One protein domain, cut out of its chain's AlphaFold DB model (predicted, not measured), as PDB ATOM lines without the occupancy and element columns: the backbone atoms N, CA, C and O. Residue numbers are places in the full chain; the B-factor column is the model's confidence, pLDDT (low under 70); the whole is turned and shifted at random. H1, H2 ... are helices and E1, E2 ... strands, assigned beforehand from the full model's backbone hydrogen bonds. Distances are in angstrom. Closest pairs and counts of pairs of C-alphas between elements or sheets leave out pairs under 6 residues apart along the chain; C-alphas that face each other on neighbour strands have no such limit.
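What this domain is: This is residues 187 to 250 of the 257 residues of the protein "Aminopeptidase N" of Streptococcus infantis SK1302 (UniProt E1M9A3). A three-stranded antiparallel sheet, E1, E2 and E3, has a short helix, H1, at one end, while a long loop reaches past the opposite end to Glu 209, folds back and runs over one face of the sheet. That loop, residues 205 to 235, has no named element, though a short antiparallel pairing of residues 219 to 220 with 231 to 232 draws two parts of it together. The printed part has 64 residues, with three named strands and one named helix in the order E1, E2, E3, H1; the class is mixed, helices and strands, and under half of the residues are in named elements. The whole is loose, with a radius of gyration of the C-alphas of 13.5 A, and elongated, spanning 42 by 23 by 17 A.

Where its parts are: E1 is residues 187 to 194, 22.0 A from first to last C-alpha, and begins with C-alpha 187 at (47.103, 103.380, -9.192). E2 is residues 197 to 204, 23.1 A long, and ends with C-alpha 204 at (49.704, 101.329, -11.926). E3 is residues 236 to 240, 13.3 A long. H1 is residues 242 to 249, 10.4 A long, with C-alpha 249 at (23.138, 112.408, -7.858).

How they stand to each other: The sheet runs E1, E2, E3, a meander, each strand the antiparallel neighbour of the one before, with E1 and E3 as edge strands. E1 and E2 form a hairpin, their directions at 159 degrees; N 190 and O 201 are 2.8 A apart and N 199 and O 192 also 2.8 A, both within hydrogen-bond range. E2 and E3 are also a hairpin, at 170 degrees, with N 198 and O 239 at 2.9 A and N 239 and O 198 at 2.8 A, within hydrogen-bond range. H1 is on the sheet but only grazes it, with its residues 242 to 245. The closest C-alphas of E2 and H1 are those of Val 197 and Tyr 242, 5.5 A apart. The closest of E1 and H1 are those of Val 193 and Tyr 242, 7.4 A apart. In H1 every O i to N i+4 pair is within hydrogen-bond range.

The domain as a whole: The two C-alphas farthest apart are those of Glu 209 and Glu 248, at 42.8 A. The printed part has no cut. The link from E2 to E3 is long, with 31 residues, and those from E1 to E2 and from E3 to H1 are tight. The mean pLDDT of the printed part is 95.7, and no printed residue is under 70.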
ATOM      1  N   PRO A 187      47.957 103.420  -8.019       97.62
ATOM      2  CA  PRO A 187      47.103 103.380  -9.192       97.62
ATOM      3  C   PRO A 187      46.761 104.784  -9.702       97.62
ATOM      4  O   PRO A 187      46.544 105.720  -8.932       97.62
ATOM      5  N   VAL A 188      46.599 104.904 -11.017       97.25
ATOM      6  CA  VAL A 188      45.781 105.935 -11.657       97.25
ATOM      7  C   VAL A 188      44.412 105.343 -11.985       97.25
ATOM      8  O   VAL A 188      44.310 104.230 -12.508       97.25
ATOM      9  N   LEU A 189      43.353 106.092 -11.681       97.62
ATOM     10  CA  LEU A 189      41.990 105.731 -12.057       97.62
ATOM     11  C   LEU A 189      41.596 106.413 -13.366       97.62
ATOM     12  O   LEU A 189      41.818 107.608 -13.546       97.62
ATOM     13  N   THR A 190      40.963 105.661 -14.260       98.19
ATOM     14  CA  THR A 190      40.326 106.179 -15.475       98.19
ATOM     15  C   THR A 190      38.827 105.945 -15.379       98.19
ATOM     16  O   THR A 190      38.399 104.822 -15.129       98.19
ATOM     17  N   ALA A 191      38.033 106.996 -15.582       96.50
ATOM     18  CA  ALA A 191      36.578 106.917 -15.627       96.50
ATOM     19  C   ALA A 191      36.075 107.374 -17.004       96.50
ATOM     20  O   ALA A 191      36.330 108.509 -17.411       96.50
ATOM     21  N   THR A 192      35.364 106.503 -17.718       98.00
ATOM     22  CA  THR A 192      34.770 106.798 -19.031       98.00
ATOM     23  C   THR A 192      33.288 106.454 -19.047       98.00
ATOM     24  O   THR A 192      32.824 105.592 -18.307       98.00
ATOM     25  N   VAL A 193      32.525 107.152 -19.889       97.88
ATOM     26  CA  VAL A 193      31.103 106.866 -20.101       97.88
ATOM     27  C   VAL A 193      30.890 106.534 -21.568       97.88
ATOM     28  O   VAL A 193      31.095 107.384 -22.434       97.88
ATOM     29  N   GLU A 194      30.448 105.310 -21.840       97.38
ATOM     30  CA  GLU A 194      30.190 104.803 -23.187       97.38
ATOM     31  C   GLU A 194      28.865 104.041 -23.198       97.38
ATOM     32  O   GLU A 194      28.627 103.197 -22.342       97.38
ATOM     33  N   ASN A 195      27.982 104.336 -24.159       96.88
ATOM     34  CA  ASN A 195      26.683 103.658 -24.307       96.88
ATOM     35  C   ASN A 195      25.857 103.579 -23.003       96.88
ATOM     36  O   ASN A 195      25.254 102.551 -22.710       96.88
ATOM     37  N   ASP A 196      25.829 104.674 -22.232       97.75
ATOM     38  CA  ASP A 196      25.147 104.774 -20.928       97.75
ATOM     39  C   ASP A 196      25.724 103.870 -19.817       97.75
ATOM     40  O   ASP A 196      25.064 103.583 -18.819       97.75
ATOM     41  N   VAL A 197      26.982 103.444 -19.958       98.19
ATOM     42  CA  VAL A 197      27.726 102.677 -18.954       98.19
ATOM     43  C   VAL A 197      28.908 103.507 -18.463       98.19
ATOM     44  O   VAL A 197      29.725 103.958 -19.265       98.19
ATOM     45  N   LEU A 198      29.008 103.703 -17.148       97.62
ATOM     46  CA  LEU A 198      30.196 104.254 -16.499       97.62
ATOM     47  C   LEU A 198      31.193 103.122 -16.259       97.62
ATOM     48  O   LEU A 198      30.927 102.213 -15.474       97.62
ATOM     49  N   LYS A 199      32.351 103.195 -16.906       98.12
ATOM     50  CA  LYS A 199      33.475 102.297 -16.668       98.12
ATOM     51  C   LYS A 199      34.513 103.004 -15.812       98.12
ATOM     52  O   LYS A 199      34.956 104.094 -16.163       98.12
ATOM     53  N   ILE A 200      34.908 102.377 -14.709       98.06
ATOM     54  CA  ILE A 200      36.017 102.833 -13.867       98.06
ATOM     55  C   ILE A 200      37.078 101.739 -13.892       98.06
ATOM     56  O   ILE A 200      36.771 100.581 -13.617       98.06
ATOM     57  N   SER A 201      38.313 102.090 -14.228       98.38
ATOM     58  CA  SER A 201      39.446 101.166 -14.238       98.38
ATOM     59  C   SER A 201      40.634 101.726 -13.475       98.38
ATOM     60  O   SER A 201      40.835 102.940 -13.452       98.38
ATOM     61  N   GLN A 202      41.445 100.843 -12.905       98.44
ATOM     62  CA  GLN A 202      42.713 101.180 -12.273       98.44
ATOM     63  C   GLN A 202      43.883 100.589 -13.055       98.44
ATOM     64  O   GLN A 202      43.783  99.501 -13.618       98.44
ATOM     65  N   LYS A 203      45.003 101.306 -13.063       97.81
ATOM     66  CA  LYS A 203      46.285 100.807 -13.560       97.81
ATOM     67  C   LYS A 203      47.415 101.427 -12.751       97.81
ATOM     68  O   LYS A 203      47.289 102.583 -12.360       97.81
ATOM     69  N   GLN A 204      48.518 100.715 -12.525       97.56
ATOM     70  CA  GLN A 204      49.704 101.329 -11.926       97.56
ATOM     71  C   GLN A 204      50.185 102.511 -12.781       97.56
ATOM     72  O   GLN A 204      50.308 102.400 -14.004       97.56
ATOM     73  N   PHE A 205      50.447 103.647 -12.139       97.50
ATOM     74  CA  PHE A 205      51.040 104.799 -12.804       97.50
ATOM     75  C   PHE A 205      52.568 104.676 -12.831       97.50
ATOM     76  O   PHE A 205      53.177 104.312 -11.828       97.50
ATOM     77  N   PHE A 206      53.174 105.014 -13.971       96.88
ATOM     78  CA  PHE A 206      54.623 104.992 -14.163       96.88
ATOM     79  C   PHE A 206      55.119 106.250 -14.876       96.88
ATOM     80  O   PHE A 206      54.424 106.812 -15.725       96.88
ATOM     81  N   ILE A 207      56.364 106.633 -14.593       95.06
ATOM     82  CA  ILE A 207      57.128 107.613 -15.370       95.06
ATOM     83  C   ILE A 207      58.371 106.906 -15.926       95.06
ATOM     84  O   ILE A 207      59.126 106.296 -15.176       95.06
ATOM     85  N   GLY A 208      58.611 107.012 -17.237       94.31
ATOM     86  CA  GLY A 208      59.778 106.402 -17.889       94.31
ATOM     87  C   GLY A 208      59.609 104.918 -18.244       94.31
ATOM     88  O   GLY A 208      58.488 104.425 -18.383       94.31
ATOM     89  N   GLU A 209      60.731 104.224 -18.464       94.56
ATOM     90  CA  GLU A 209      60.754 102.778 -18.735       94.56
ATOM     91  C   GLU A 209      60.328 101.984 -17.495       94.56
ATOM     92  O   GLU A 209      60.715 102.321 -16.378       94.56
ATOM     93  N   HIS A 210      59.521 100.940 -17.689       96.50
ATOM     94  CA  HIS A 210      58.948 100.162 -16.592       96.50
ATOM     95  C   HIS A 210      58.521  98.760 -17.038       96.50
ATOM     96  O   HIS A 210      58.235  98.528 -18.218       96.50
ATOM     97  N   GLU A 211      58.414  97.845 -16.073       95.38
ATOM     98  CA  GLU A 211      57.723  96.563 -16.219       95.38
ATOM     99  C   GLU A 211      56.367  96.593 -15.491       95.38
ATOM    100  O   GLU A 211      56.286  96.700 -14.265       95.38
ATOM    101  N   ASP A 212      55.278  96.452 -16.248       94.88
ATOM    102  CA  ASP A 212      53.939  96.370 -15.670       94.88
ATOM    103  C   ASP A 212      53.655  94.959 -15.135       94.88
ATOM    104  O   ASP A 212      53.541  93.991 -15.891       94.88
ATOM    105  N   LYS A 213      53.525  94.851 -13.810       95.56
ATOM    106  CA  LYS A 213      53.225  93.592 -13.109       95.56
ATOM    107  C   LYS A 213      51.729  93.372 -12.872       95.56
ATOM    108  O   LYS A 213      51.378  92.448 -12.145       95.56
ATOM    109  N   ASN A 214      50.861  94.195 -13.467       95.62
ATOM    110  CA  ASN A 214      49.405  94.162 -13.287       95.62
ATOM    111  C   ASN A 214      49.000  94.215 -11.805       95.62
ATOM    112  O   ASN A 214      48.130  93.469 -11.351       95.62
ATOM    113  N   ARG A 215      49.681  95.071 -11.032       96.56
ATOM    114  CA  ARG A 215      49.357  95.293  -9.620       96.56
ATOM    115  C   ARG A 215      47.980  95.939  -9.506       96.56
ATOM    116  O   ARG A 215      47.638  96.817 -10.297       96.56
ATOM    117  N   LEU A 216      47.221  95.507  -8.507       98.00
ATOM    118  CA  LEU A 216      45.909  96.052  -8.175       98.00
ATOM    119  C   LEU A 216      45.904  96.519  -6.726       98.00
ATOM    120  O   LEU A 216      46.593  95.949  -5.879       98.00
ATOM    121  N   TRP A 217      45.104  97.542  -6.459       98.38
ATOM    122  CA  TRP A 217      44.886  98.105  -5.136       98.38
ATOM    123  C   TRP A 217      43.411  98.007  -4.769       98.38
ATOM    124  O   TRP A 217      42.541  98.035  -5.640       98.38
ATOM    125  N   VAL A 218      43.128  97.962  -3.470       98.06
ATOM    126  CA  VAL A 218      41.791  98.234  -2.939       98.06
ATOM    127  C   VAL A 218      41.648  99.751  -2.843       98.06
ATOM    128  O   VAL A 218      42.049 100.370  -1.855       98.06
ATOM    129  N   VAL A 219      41.132 100.380  -3.900       97.94
ATOM    130  CA  VAL A 219      41.058 101.845  -3.983       97.94
ATOM    131  C   VAL A 219      39.744 102.343  -3.389       97.94
ATOM    132  O   VAL A 219      38.693 102.025  -3.946       97.94
ATOM    133  N   PRO A 220      39.748 103.141  -2.303       96.62
ATOM    134  CA  PRO A 220      38.516 103.724  -1.789       96.62
ATOM    135  C   PRO A 220      38.034 104.795  -2.771       96.62
ATOM    136  O   PRO A 220      38.715 105.797  -2.991       96.62
ATOM    137  N   LEU A 221      36.856 104.600  -3.366       94.38
ATOM    138  CA  LEU A 221      36.323 105.554  -4.341       94.38
ATOM    139  C   LEU A 221      35.861 106.848  -3.665       94.38
ATOM    140  O   LEU A 221      35.877 107.898  -4.305       94.38
ATOM    141  N   ASN A 222      35.469 106.779  -2.382       88.12
ATOM    142  CA  ASN A 222      35.044 107.921  -1.559       88.12
ATOM    143  C   ASN A 222      34.065 108.859  -2.286       88.12
ATOM    144  O   ASN A 222      34.103 110.080  -2.123       88.12
ATOM    145  N   SER A 223      33.197 108.287  -3.120       89.62
ATOM    146  CA  SER A 223      32.268 109.082  -3.901       89.62
ATOM    147  C   SER A 223      31.138 109.609  -3.027       89.62
ATOM    148  O   SER A 223      30.618 108.914  -2.156       89.62
ATOM    149  N   ASN A 224      30.703 110.831  -3.314       88.31
ATOM    150  CA  ASN A 224      29.455 111.377  -2.791       88.31
ATOM    151  C   ASN A 224      28.222 110.910  -3.592       88.31
ATOM    152  O   ASN A 224      27.104 111.344  -3.300       88.31
ATOM    153  N   TRP A 225      28.403 110.057  -4.608       92.31
ATOM    154  CA  TRP A 225      27.311 109.480  -5.382       92.31
ATOM    155  C   TRP A 225      26.793 108.191  -4.749       92.31
ATOM    156  O   TRP A 225      27.553 107.287  -4.407       92.31
ATOM    157  N   LYS A 226      25.469 108.067  -4.668       90.44
ATOM    158  CA  LYS A 226      24.802 106.794  -4.388       90.44
ATOM    159  C   LYS A 226      24.892 105.886  -5.608       90.44
ATOM    160  O   LYS A 226      24.827 106.373  -6.733       90.44
ATOM    161  N   GLY A 227      25.000 104.578  -5.376       90.38
ATOM    162  CA  GLY A 227      25.035 103.561  -6.434       90.38
ATOM    163  C   GLY A 227      26.432 103.232  -6.968       90.38
ATOM    164  O   GLY A 227      26.558 102.315  -7.773       90.38
ATOM    165  N   LEU A 228      27.474 103.930  -6.503       94.38
ATOM    166  CA  LEU A 228      28.863 103.528  -6.726       94.38
ATOM    167  C   LEU A 228      29.331 102.594  -5.600       94.38
ATOM    168  O   LEU A 228      28.883 102.756  -4.460       94.38
ATOM    169  N   PRO A 229      30.210 101.617  -5.890       94.69
ATOM    170  CA  PRO A 229      30.808 100.805  -4.843       94.69
ATOM    171  C   PRO A 229      31.711 101.663  -3.951       94.69
ATOM    172  O   PRO A 229      32.201 102.719  -4.345       94.69
ATOM    173  N   ASP A 230      31.921 101.190  -2.731       94.38
ATOM    174  CA  ASP A 230      32.768 101.866  -1.749       94.38
ATOM    175  C   ASP A 230      34.258 101.794  -2.139       94.38
ATOM    176  O   ASP A 230      34.993 102.779  -2.024       94.38
ATOM    177  N   THR A 231      34.675 100.652  -2.692       97.19
ATOM    178  CA  THR A 231      36.034 100.357  -3.158       97.19
ATOM    179  C   THR A 231      36.043  99.853  -4.605       97.19
ATOM    180  O   THR A 231      35.081  99.255  -5.090       97.19
ATOM    181  N   LEU A 232      37.155 100.082  -5.304       97.69
ATOM    182  CA  LEU A 232      37.518  99.396  -6.542       97.69
ATOM    183  C   LEU A 232      38.624  98.386  -6.229       97.69
ATOM    184  O   LEU A 232      39.739  98.781  -5.912       97.69
ATOM    185  N   GLU A 233      38.304  97.096  -6.326       96.44
ATOM    186  CA  GLU A 233      39.223  95.985  -6.006       96.44
ATOM    187  C   GLU A 233      39.694  95.230  -7.254       96.44
ATOM    188  O   GLU A 233      40.734  94.575  -7.254       96.44
ATOM    189  N   THR A 234      38.926  95.322  -8.337       97.44
ATOM    190  CA  THR A 234      39.233  94.716  -9.632       97.44
ATOM    191  C   THR A 234      39.958  95.708 -10.538       97.44
ATOM    192  O   THR A 234      39.968  96.914 -10.290       97.44
ATOM    193  N   GLU A 235      40.536  95.209 -11.634       97.81
ATOM    194  CA  GLU A 235      41.132  96.054 -12.681       97.81
ATOM    195  C   GLU A 235      40.122  97.067 -13.238       97.81
ATOM    196  O   GLU A 235      40.458  98.224 -13.487       97.81
ATOM    197  N   SER A 236      38.865  96.654 -13.407       98.06
ATOM    198  CA  SER A 236      37.784  97.555 -13.791       98.06
ATOM    199  C   SER A 236      36.421  97.097 -13.286       98.06
ATOM    200  O   SER A 236      36.218  95.922 -12.964       98.06
ATOM    201  N   ILE A 237      35.493  98.048 -13.232       97.62
ATOM    202  CA  ILE A 237      34.066  97.855 -12.986       97.62
ATOM    203  C   ILE A 237      33.259  98.609 -14.043       97.62
ATOM    204  O   ILE A 237      33.674  99.665 -14.528       97.62
ATOM    205  N   GLU A 238      32.087  98.075 -14.368       97.75
ATOM    206  CA  GLU A 238      31.124  98.693 -15.276       97.75
ATOM    207  C   GLU A 238      29.799  98.900 -14.546       97.75
ATOM    208  O   GLU A 238      29.256  97.982 -13.929       97.75
ATOM    209  N   ILE A 239      29.290 100.128 -14.600       96.69
ATOM    210  CA  ILE A 239      28.095 100.572 -13.888       96.69
ATOM    211  C   ILE A 239      27.092 101.064 -14.939       96.69
ATOM    212  O   ILE A 239      27.240 102.174 -15.462       96.69
ATOM    213  N   PRO A 240      26.103 100.235 -15.314       96.88
ATOM    214  CA  PRO A 240      25.130 100.587 -16.340       96.88
ATOM    215  C   PRO A 240      24.127 101.633 -15.839       96.88
ATOM    216  O   PRO A 240      23.866 101.744 -14.642       96.88
ATOM    217  N   GLY A 241      23.511 102.365 -16.769       96.38
ATOM    218  CA  GLY A 241      22.482 103.358 -16.459       96.38
ATOM    219  C   GLY A 241      23.054 104.683 -15.960       96.38
ATOM    220  O   GLY A 241      22.496 105.286 -15.038       96.38
ATOM    221  N   TYR A 242      24.165 105.149 -16.538       96.62
ATOM    222  CA  TYR A 242      24.840 106.374 -16.105       96.62
ATOM    223  C   TYR A 242      23.917 107.602 -16.115       96.62
ATOM    224  O   TYR A 242      23.991 108.427 -15.207       96.62
ATOM    225  N   ALA A 243      23.006 107.731 -17.080       96.06
ATOM    226  CA  ALA A 243      22.047 108.831 -17.133       96.06
ATOM    227  C   ALA A 243      21.113 108.853 -15.913       96.06
ATOM    228  O   ALA A 243      20.826 109.929 -15.379       96.06
ATOM    229  N   ALA A 244      20.669 107.681 -15.448       94.88
ATOM    230  CA  ALA A 244      19.859 107.552 -14.239       94.88
ATOM    231  C   ALA A 244      20.693 107.831 -12.982       94.88
ATOM    232  O   ALA A 244      20.274 108.626 -12.140       94.88
ATOM    233  N   LEU A 245      21.901 107.262 -12.910       94.50
ATOM    234  CA  LEU A 245      22.860 107.498 -11.830       94.50
ATOM    235  C   LEU A 245      23.180 108.996 -11.677       94.50
ATOM    236  O   LEU A 245      23.147 109.545 -10.576       94.50
ATOM    237  N   LEU A 246      23.427 109.689 -12.789       94.75
ATOM    238  CA  LEU A 246      23.665 111.127 -12.827       94.75
ATOM    239  C   LEU A 246      22.424 111.915 -12.386       94.75
ATOM    240  O   LEU A 246      22.551 112.899 -11.662       94.75
ATOM    241  N   ALA A 247      21.225 111.521 -12.824       94.25
ATOM    242  CA  ALA A 247      19.987 112.194 -12.434       94.25
ATOM    243  C   ALA A 247      19.717 112.086 -10.925       94.25
ATOM    244  O   ALA A 247      19.322 113.079 -10.314       94.25
ATOM    245  N   GLU A 248      19.980 110.924 -10.320       93.44
ATOM    246  CA  GLU A 248      19.841 110.701  -8.876       93.44
ATOM    247  C   GLU A 248      20.825 111.558  -8.061       93.44
ATOM    248  O   GLU A 248      20.464 112.105  -7.017       93.44
ATOM    249  N   ASN A 249      22.047 111.738  -8.569       91.69
ATOM    250  CA  ASN A 249      23.138 112.408  -7.858       91.69
ATOM    251  C   ASN A 249      23.310 113.902  -8.203       91.69
ATOM    252  O   ASN A 249      24.176 114.578  -7.651       91.69
ATOM    253  N   LYS A 250      22.462 114.484  -9.061       83.19
ATOM    254  CA  LYS A 250      22.498 115.929  -9.386       83.19
ATOM    255  C   LYS A 250      22.131 116.853  -8.217       83.19
ATOM    256  O   LYS A 250      22.461 118.032  -8.266       83.19
TER     257      LYS A 250